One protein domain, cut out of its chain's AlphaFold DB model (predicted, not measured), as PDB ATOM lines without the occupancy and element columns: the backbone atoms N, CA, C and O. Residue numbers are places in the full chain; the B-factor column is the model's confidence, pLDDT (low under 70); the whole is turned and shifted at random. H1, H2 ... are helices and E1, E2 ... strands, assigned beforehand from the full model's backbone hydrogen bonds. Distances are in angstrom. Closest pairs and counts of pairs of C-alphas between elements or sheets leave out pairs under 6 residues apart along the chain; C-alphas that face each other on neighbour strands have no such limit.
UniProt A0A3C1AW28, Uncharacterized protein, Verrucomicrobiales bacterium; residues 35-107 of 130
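Overview. This is residues 35 to 107 of the 130 residues of an uncharacterized protein of Verrucomicrobiales bacterium (UniProt A0A3C1AW28). With little regular structure, a long stretch without named elements, residues 35 to 72, leads into two small hairpins, E1 with E2 and E3 with E4, joined end to end where E2 runs on into E3 at 48 degrees. The short helix H1 follows at one end. The 73 printed residues, 25 in named elements, are mixed in class, with two antiparallel sheets, compact, radius of gyration of the C-alphas 12.6 A, spanning 40 by 28 by 17 A.

Along the chain. E1, residues 73 to 78, spans 16.1 A from C-alpha 73 at (53.067, 89.223, 121.118). E2 is residues 83 to 87, 13.2 A; E3 89 to 91, 6.4 A; E4 94 to 96, 6.5 A; H1 99 to 106, 10.4 A, ending at (71.785, 96.857, 121.207).

Arrangement. Residues 35 to 36 pair with 76 to 77 of E1, and 48 to 49 with 95 to 96 of E4. N 74 and O 86 of hairpin E1 and E2 are 2.9 A apart, within hydrogen-bond range; N 91 and O 94 of hairpin E3 and E4, 2.8 A. H1 has every O i to N i+4 pair within range and is apart from E1, E2 and E3.

Size, cuts and confidence. The C-alphas farthest apart, Ala 59 and Gly 107, are 40.8 A apart. The printed part has no cut, and its four links are tight. Confidence is under 70 for 17 residues, among them 53 to 64.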
ATOM      1  N   ALA A  35      66.488  89.494 115.271       74.31
ATOM      2  CA  ALA A  35      65.891  89.256 113.966       74.31
ATOM      3  C   ALA A  35      64.379  89.066 114.165       74.31
ATOM      4  O   ALA A  35      63.944  88.115 114.821       74.31
ATOM      5  N   ILE A  36      63.565  89.983 113.639       71.88
ATOM      6  CA  ILE A  36      62.103  89.861 113.711       71.88
ATOM      7  C   ILE A  36      61.622  89.097 112.480       71.88
ATOM      8  O   ILE A  36      61.944  89.478 111.360       71.88
ATOM      9  N   PHE A  37      60.851  88.033 112.710       64.88
ATOM     10  CA  PHE A  37      60.334  87.123 111.677       64.88
ATOM     11  C   PHE A  37      58.822  87.282 111.439       64.88
ATOM     12  O   PHE A  37      58.136  86.357 111.003       64.88
ATOM     13  N   GLU A  38      58.262  88.422 111.827       70.00
ATOM     14  CA  GLU A  38      56.825  88.670 111.812       70.00
ATOM     15  C   GLU A  38      56.549  89.942 111.020       70.00
ATOM     16  O   GLU A  38      57.102  90.997 111.330       70.00
ATOM     17  N   ASN A  39      55.648  89.859 110.042       72.69
ATOM     18  CA  ASN A  39      55.273  91.021 109.242       72.69
ATOM     19  C   ASN A  39      54.535  92.038 110.102       72.69
ATOM     20  O   ASN A  39      53.502  91.712 110.691       72.69
ATOM     21  N   ALA A  40      55.061  93.255 110.152       72.62
ATOM     22  CA  ALA A  40      54.367  94.424 110.667       72.62
ATOM     23  C   ALA A  40      53.361  94.948 109.630       72.62
ATOM     24  O   ALA A  40      53.548  94.767 108.432       72.62
ATOM     25  N   VAL A  41      52.301  95.624 110.081       76.56
ATOM     26  CA  VAL A  41      51.425  96.414 109.194       76.56
ATOM     27  C   VAL A  41      52.092  97.728 108.775       76.56
ATOM     28  O   VAL A  41      51.819  98.254 107.701       76.56
ATOM     29  N   HIS A  42      52.991  98.243 109.615       72.19
ATOM     30  CA  HIS A  42      53.858  99.369 109.290       72.19
ATOM     31  C   HIS A  42      55.284  99.020 109.695       72.19
ATOM     32  O   HIS A  42      55.580  98.886 110.886       72.19
ATOM     33  N   ALA A  43      56.168  98.887 108.708       68.00
ATOM     34  CA  ALA A  43      57.577  98.579 108.919       68.00
ATOM     35  C   ALA A  43      58.449  99.845 109.043       68.00
ATOM     36  O   ALA A  43      59.657  99.804 108.856       68.00
ATOM     37  N   ALA A  44      57.876 100.982 109.445       70.94
ATOM     38  CA  ALA A  44      58.664 102.101 109.961       70.94
ATOM     39  C   ALA A  44      59.158 101.792 111.383       70.94
ATOM     40  O   ALA A  44      58.559 100.986 112.085       70.94
ATOM     41  N   TRP A  45      60.234 102.436 111.836       69.75
ATOM     42  CA  TRP A  45      60.625 102.346 113.243       69.75
ATOM     43  C   TRP A  45      59.854 103.379 114.077       69.75
ATOM     44  O   TRP A  45      59.871 104.559 113.718       69.75
ATOM     45  N   PRO A  46      59.241 102.994 115.207       77.81
ATOM     46  CA  PRO A  46      59.086 101.629 115.715       77.81
ATOM     47  C   PRO A  46      57.980 100.857 114.968       77.81
ATOM     48  O   PRO A  46      56.918 101.425 114.707       77.81
ATOM     49  N   PRO A  47      58.191  99.565 114.657       78.81
ATOM     50  CA  PRO A  47      57.257  98.807 113.836       78.81
ATOM     51  C   PRO A  47      55.951  98.506 114.556       78.81
ATOM     52  O   PRO A  47      55.907  98.445 115.793       78.81
ATOM     53  N   GLN A  48      54.889  98.326 113.767       83.38
ATOM     54  CA  GLN A  48      53.526  98.220 114.276       83.38
ATOM     55  C   GLN A  48      52.770  96.997 113.746       83.38
ATOM     56  O   GLN A  48      52.932  96.610 112.596       83.38
ATOM     57  N   TRP A  49      51.892  96.423 114.569       84.50
ATOM     58  CA  TRP A  49      51.062  95.254 114.262       84.50
ATOM     59  C   TRP A  49      49.593  95.511 114.593       84.50
ATOM     60  O   TRP A  49      49.259  96.314 115.463       84.50
ATOM     61  N   LEU A  50      48.699  94.773 113.943       83.75
ATOM     62  CA  LEU A  50      47.303  94.675 114.354       83.75
ATOM     63  C   LEU A  50      47.200  93.799 115.607       83.75
ATOM     64  O   LEU A  50      47.830  92.742 115.690       83.75
ATOM     65  N   SER A  51      46.361  94.196 116.564       82.75
ATOM     66  CA  SER A  51      45.994  93.296 117.659       82.75
ATOM     67  C   SER A  51      45.156  92.141 117.121       82.75
ATOM     68  O   SER A  51      44.200  92.334 116.361       82.75
ATOM     69  N   THR A  52      45.492  90.922 117.530       72.25
ATOM     70  CA  THR A  52      44.581  89.789 117.414       72.25
ATOM     71  C   THR A  52      43.507  89.956 118.474       72.25
ATOM     72  O   THR A  52      43.631  89.456 119.592       72.25
ATOM     73  N   ALA A  53      42.435  90.676 118.139       57.19
ATOM     74  CA  ALA A  53      41.206  90.567 118.911       57.19
ATOM     75  C   ALA A  53      40.847  89.073 119.033       57.19
ATOM     76  O   ALA A  53      41.051  88.335 118.062       57.19
ATOM     77  N   PRO A  54      40.318  88.599 120.175       51.03
ATOM     78  CA  PRO A  54      39.959  87.199 120.344       51.03
ATOM     79  C   PRO A  54      38.753  86.876 119.453       51.03
ATOM     80  O   PRO A  54      37.605  86.862 119.896       51.03
ATOM     81  N   SER A  55      38.984  86.609 118.167       44.75
ATOM     82  CA  SER A  55      37.989  86.001 117.298       44.75
ATOM     83  C   SER A  55      37.926  84.522 117.659       44.75
ATOM     84  O   SER A  55      38.591  83.693 117.054       44.75
ATOM     85  N   LYS A  56      37.173  84.238 118.724       41.00
ATOM     86  CA  LYS A  56      36.555  82.950 119.060       41.00
ATOM     87  C   LYS A  56      37.322  81.710 118.567       41.00
ATOM     88  O   LYS A  56      36.963  81.102 117.564       41.00
ATOM     89  N   GLY A  57      38.292  81.283 119.371       43.53
ATOM     90  CA  GLY A  57      38.837  79.929 119.328       43.53
ATOM     91  C   GLY A  57      39.952  79.694 118.306       43.53
ATOM     92  O   GLY A  57      40.019  80.302 117.243       43.53
ATOM     93  N   TRP A  58      40.806  78.732 118.652       40.88
ATOM     94  CA  TRP A  58      42.018  78.307 117.937       40.88
ATOM     95  C   TRP A  58      41.776  77.813 116.494       40.88
ATOM     96  O   TRP A  58      42.722  77.582 115.752       40.88
ATOM     97  N   ALA A  59      40.512  77.643 116.091       41.38
ATOM     98  CA  ALA A  59      40.128  76.961 114.856       41.38
ATOM     99  C   ALA A  59      39.729  77.887 113.689       41.38
ATOM    100  O   ALA A  59      39.612  77.398 112.570       41.38
ATOM    101  N   HIS A  60      39.518  79.196 113.902       40.12
ATOM    102  CA  HIS A  60      38.966  80.072 112.847       40.12
ATOM    103  C   HIS A  60      39.539  81.493 112.768       40.12
ATOM    104  O   HIS A  60      39.021  82.318 112.014       40.12
ATOM    105  N   ALA A  61      40.625  81.800 113.473       47.66
ATOM    106  CA  ALA A  61      41.331  83.051 113.231       47.66
ATOM    107  C   ALA A  61      42.133  82.923 111.926       47.66
ATOM    108  O   ALA A  61      43.285  82.496 111.932       47.66
ATOM    109  N   THR A  62      41.542  83.298 110.788       51.69
ATOM    110  CA  THR A  62      42.338  83.710 109.625       51.69
ATOM    111  C   THR A  62      43.197  84.879 110.083       51.69
ATOM    112  O   THR A  62      42.707  86.007 110.204       51.69
ATOM    113  N   ARG A  63      44.449  84.585 110.445       60.53
ATOM    114  CA  ARG A  63      45.404  85.573 110.934       60.53
ATOM    115  C   ARG A  63      45.580  86.602 109.828       60.53
ATOM    116  O   ARG A  63      46.050  86.277 108.740       60.53
ATOM    117  N   LYS A  64      45.112  87.825 110.077       69.00
ATOM    118  CA  LYS A  64      45.272  88.911 109.112       69.00
ATOM    119  C   LYS A  64      46.774  89.162 108.926       69.00
ATOM    120  O   LYS A  64      47.498  89.134 109.926       69.00
ATOM    121  N   PRO A  65      47.252  89.414 107.698       71.31
ATOM    122  CA  PRO A  65      48.601  89.932 107.496       71.31
ATOM    123  C   PRO A  65      48.848  91.131 108.421       71.31
ATOM    124  O   PRO A  65      47.946  91.943 108.633       71.31
ATOM    125  N   GLY A  66      50.033  91.209 109.029       73.75
ATOM    126  CA  GLY A  66      50.345  92.276 109.981       73.75
ATOM    127  C   GLY A  66      49.816  92.061 111.405       73.75
ATOM    128  O   GLY A  66      50.004  92.935 112.245       73.75
ATOM    129  N   ALA A  67      49.136  90.946 111.708       80.12
ATOM    130  CA  ALA A  67      48.613  90.679 113.048       80.12
ATOM    131  C   ALA A  67      49.661  90.063 113.985       80.12
ATOM    132  O   ALA A  67      50.377  89.122 113.624       80.12
ATOM    133  N   ALA A  68      49.687  90.548 115.227       82.62
ATOM    134  CA  ALA A  68      50.443  89.934 116.311       82.62
ATOM    135  C   ALA A  68      49.959  88.495 116.597       82.62
ATOM    136  O   ALA A  68      49.004  87.995 116.006       82.62
ATOM    137  N   TRP A  69      50.654  87.797 117.481       81.44
ATOM    138  CA  TRP A  69      50.178  86.571 118.111       81.44
ATOM    139  C   TRP A  69      49.263  86.896 119.291       81.44
ATOM    140  O   TRP A  69      49.272  88.017 119.809       81.44
ATOM    141  N   ASP A  70      48.565  85.862 119.767       80.50
ATOM    142  CA  ASP A  70      47.793  85.886 121.005       80.50
ATOM    143  C   ASP A  70      48.550  86.571 122.147       80.50
ATOM    144  O   ASP A  70      49.771  86.432 122.293       80.50
ATOM    145  N   ASP A  71      47.789  87.287 122.977       84.56
ATOM    146  CA  ASP A  71      48.332  88.152 124.024       84.56
ATOM    147  C   ASP A  71      49.258  89.246 123.450       84.56
ATOM    148  O   ASP A  71      50.243  89.611 124.078       84.56
ATOM    149  N   ASP A  72      48.941  89.815 122.281       87.19
ATOM    150  CA  ASP A  72      49.643  90.952 121.656       87.19
ATOM    151  C   ASP A  72      51.178  90.765 121.591       87.19
ATOM    152  O   ASP A  72      51.952  91.643 121.990       87.19
ATOM    153  N   ARG A  73      51.637  89.589 121.149       86.38
ATOM    154  CA  ARG A  73      53.067  89.223 121.118       86.38
ATOM    155  C   ARG A  73      53.603  89.040 119.708       86.38
ATOM    156  O   ARG A  73      52.866  88.697 118.797       86.38
ATOM    157  N   ILE A  74      54.911  89.172 119.542       84.50
ATOM    158  CA  ILE A  74      55.630  88.742 118.334       84.50
ATOM    159  C   ILE A  74      56.737  87.762 118.695       84.50
ATOM    160  O   ILE A  74      57.145  87.683 119.854       84.50
ATOM    161  N   ILE A  75      57.218  87.015 117.705       84.00
ATOM    162  CA  ILE A  75      58.389  86.154 117.848       84.00
ATOM    163  C   ILE A  75      59.611  86.920 117.341       84.00
ATOM    164  O   ILE A  75      59.615  87.447 116.230       84.00
ATOM    165  N   VAL A  76      60.648  86.971 118.170       83.06
ATOM    166  CA  VAL A  76      61.943  87.571 117.848       83.06
ATOM    167  C   VAL A  76      62.995  86.490 118.016       83.06
ATOM    168  O   VAL A  76      63.095  85.899 119.089       83.06
ATOM    169  N   GLY A  77      63.751  86.192 116.965       81.50
ATOM    170  CA  GLY A  77      64.957  85.386 117.114       81.50
ATOM    171  C   GLY A  77      66.180  86.267 117.276       81.50
ATOM    172  O   GLY A  77      66.131  87.473 117.065       81.50
ATOM    173  N   PHE A  78      67.285  85.656 117.658       82.38
ATOM    174  CA  PHE A  78      68.536  86.350 117.914       82.38
ATOM    175  C   PHE A  78      69.671  85.638 117.186       82.38
ATOM    176  O   PHE A  78      69.599  84.434 116.931       82.38
ATOM    177  N   LYS A  79      70.730  86.380 116.848       78.38
ATOM    178  CA  LYS A  79      71.914  85.828 116.163       78.38
ATOM    179  C   LYS A  79      72.551  84.660 116.938       78.38
ATOM    180  O   LYS A  79      73.029  83.715 116.318       78.38
ATOM    181  N   ASP A  80      72.489  84.684 118.266       82.12
ATOM    182  CA  ASP A  80      72.943  83.610 119.162       82.12
ATOM    183  C   ASP A  80      72.032  82.362 119.195       82.12
ATOM    184  O   ASP A  80      72.291  81.423 119.948       82.12
ATOM    185  N   GLY A  81      70.971  82.327 118.383       80.62
ATOM    186  CA  GLY A  81      70.041  81.203 118.280       80.62
ATOM    187  C   GLY A  81      68.912  81.214 119.309       80.62
ATOM    188  O   GLY A  81      68.083  80.301 119.306       80.62
ATOM    189  N   ARG A  82      68.829  82.228 120.181       85.44
ATOM    190  CA  ARG A  82      67.683  82.383 121.087       85.44
ATOM    191  C   ARG A  82      66.423  82.777 120.314       85.44
ATOM    192  O   ARG A  82      66.487  83.392 119.251       85.44
ATOM    193  N   ILE A  83      65.267  82.437 120.879       85.12
ATOM    194  CA  ILE A  83      63.939  82.816 120.384       85.12
ATOM    195  C   ILE A  83      63.127  83.326 121.574       85.12
ATOM    196  O   ILE A  83      63.020  82.639 122.590       85.12
ATOM    197  N   GLU A  84      62.530  84.508 121.451       86.50
ATOM    198  CA  GLU A  84      61.711  85.131 122.492       86.50
ATOM    199  C   GLU A  84      60.331  85.547 121.971       86.50
ATOM    200  O   GLU A  84      60.164  85.928 120.812       86.50
ATOM    201  N   ARG A  85      59.324  85.499 122.857       86.75
ATOM    202  CA  ARG A  85      57.980  86.041 122.604       86.75
ATOM    203  C   ARG A  85      57.849  87.408 123.262       86.75
ATOM    204  O   ARG A  85      57.625  87.498 124.472       86.75
ATOM    205  N   VAL A  86      57.953  88.460 122.465       87.12
ATOM    206  CA  VAL A  86      58.045  89.843 122.938       87.12
ATOM    207  C   VAL A  86      56.664  90.477 122.958       87.12
ATOM    208  O   VAL A  86      55.941  90.435 121.963       87.12
ATOM    209  N   LYS A  87      56.284  91.043 124.106       90.56
ATOM    210  CA  LYS A  87      54.999  91.722 124.295       90.56
ATOM    211  C   LYS A  87      55.053  93.114 123.667       90.56
ATOM    212  O   LYS A  87      55.908  93.927 124.021       90.56
ATOM    213  N   LEU A  88      54.111  93.389 122.774       88.81
ATOM    214  CA  LEU A  88      53.934  94.702 122.172       88.81
ATOM    215  C   LEU A  88      53.123  95.621 123.094       88.81
ATOM    216  O   LEU A  88      52.366  95.171 123.957       88.81
ATOM    217  N   THR A  89      53.268  96.928 122.896       91.25
ATOM    218  CA  THR A  89      52.482  97.956 123.594       91.25
ATOM    219  C   THR A  89      51.449  98.565 122.673       91.25
ATOM    220  O   THR A  89      51.725  98.777 121.498       91.25
ATOM    221  N   LYS A  90      50.277  98.907 123.208       89.75
ATOM    222  CA  LYS A  90      49.278  99.658 122.444       89.75
ATOM    223  C   LYS A  90      49.788 101.062 122.119       89.75
ATOM    224  O   LYS A  90      50.317 101.744 122.993       89.75
ATOM    225  N   SER A  91      49.586 101.472 120.875       86.06
ATOM    226  CA  SER A  91      49.885 102.792 120.331       86.06
ATOM    227  C   SER A  91      48.730 103.179 119.407       86.06
ATOM    228  O   SER A  91      48.643 102.724 118.267       86.06
ATOM    229  N   GLY A  92      47.766 103.930 119.949       86.56
ATOM    230  CA  GLY A  92      46.467 104.127 119.301       86.56
ATOM    231  C   GLY A  92      45.730 102.798 119.107       86.56
ATOM    232  O   GLY A  92      45.598 102.017 120.052       86.56
ATOM    233  N   ASP A  93      45.292 102.539 117.874       85.12
ATOM    234  CA  ASP A  93      44.588 101.309 117.483       85.12
ATOM    235  C   ASP A  93      45.531 100.149 117.115       85.12
ATOM    236  O   ASP A  93      45.080  99.030 116.852       85.12
ATOM    237  N   LEU A  94      46.844 100.397 117.096       86.50
ATOM    238  CA  LEU A  94      47.862  99.417 116.736       86.50
ATOM    239  C   LEU A  94      48.676  98.974 117.953       86.50
ATOM    240  O   LEU A  94      48.662  99.574 119.028       86.50
ATOM    241  N   LEU A  95      49.407  97.886 117.766       88.56
ATOM    242  CA  LEU A  95      50.448  97.417 118.662       88.56
ATOM    243  C   LEU A  95      51.800  97.871 118.132       88.56
ATOM    244  O   LEU A  95      51.996  97.916 116.927       88.56
ATOM    245  N   GLN A  96      52.743  98.163 119.013       88.25
ATOM    246  CA  GLN A  96      54.038  98.718 118.652       88.25
ATOM    247  C   GLN A  96      55.159  98.023 119.417       88.25
ATOM    248  O   GLN A  96      54.999  97.648 120.585       88.25
ATOM    249  N   PHE A  97      56.303  97.873 118.754       84.94
ATOM    250  CA  PHE A  97      57.524  97.401 119.392       84.94
ATOM    251  C   PHE A  97      58.024  98.400 120.446       84.94
ATOM    252  O   PHE A  97      57.991  99.614 120.235       84.94
ATOM    253  N   GLN A  98      58.510  97.896 121.583       82.75
ATOM    254  CA  GLN A  98      59.039  98.758 122.639       82.75
ATOM    255  C   GLN A  98      60.514  99.076 122.385       82.75
ATOM    256  O   GLN A  98      61.367  98.192 122.472       82.75
ATOM    257  N   GLU A  99      60.822 100.355 122.169       75.44
ATOM    258  CA  GLU A  99      62.196 100.860 122.025       75.44
ATOM    259  C   GLU A  99      63.115 100.367 123.150       75.44
ATOM    260  O   GLU A  99      64.252  99.978 122.908       75.44
ATOM    261  N   ALA A 100      62.610 100.331 124.387       75.75
ATOM    262  CA  ALA A 100      63.393  99.943 125.556       75.75
ATOM    263  C   ALA A 100      63.986  98.529 125.435       75.75
ATOM    264  O   ALA A 100      65.162  98.345 125.742       75.75
ATOM    265  N   PHE A 101      63.222  97.545 124.937       76.31
ATOM    266  CA  PHE A 101      63.746  96.191 124.716       76.31
ATOM    267  C   PHE A 101      64.857  96.192 123.670       76.31
ATOM    268  O   PHE A 101      65.912  95.593 123.867       76.31
ATOM    269  N   PHE A 102      64.659  96.941 122.590       72.81
ATOM    270  CA  PHE A 102      65.671  97.064 121.556       72.81
ATOM    271  C   PHE A 102      66.968  97.679 122.093       72.81
ATOM    272  O   PHE A 102      68.050  97.153 121.849       72.81
ATOM    273  N   GLN A 103      66.871  98.734 122.902       72.44
ATOM    274  CA  GLN A 103      68.039  99.367 123.514       72.44
ATOM    275  C   GLN A 103      68.775  98.432 124.479       72.44
ATOM    276  O   GLN A 103      70.008  98.427 124.496       72.44
ATOM    277  N   THR A 104      68.051  97.582 125.220       74.25
ATOM    278  CA  THR A 104      68.691  96.548 126.050       74.25
ATOM    279  C   THR A 104      69.463  95.524 125.223       74.25
ATOM    280  O   THR A 104      70.508  95.064 125.673       74.25
ATOM    281  N   TRP A 105      69.007  95.209 124.007       73.75
ATOM    282  CA  TRP A 105      69.692  94.265 123.123       73.75
ATOM    283  C   TRP A 105      70.778  94.890 122.242       73.75
ATOM    284  O   TRP A 105      71.605  94.187 121.684       73.75
ATOM    285  N   MET A 106      70.777  96.202 122.049       68.75
ATOM    286  CA  MET A 106      71.785  96.857 121.207       68.75
ATOM    287  C   MET A 106      72.843  97.603 122.023       68.75
ATOM    288  O   MET A 106      73.816  98.109 121.460       68.75
ATOM    289  N   GLY A 107      72.698  97.635 123.352       63.44
ATOM    290  CA  GLY A 107      73.711  98.137 124.275       63.44
ATOM    291  C   GLY A 107      74.006  99.629 124.108       63.44
ATOM    292  O   GLY A 107      75.174 100.001 124.013       63.44
TER     293      GLY A 107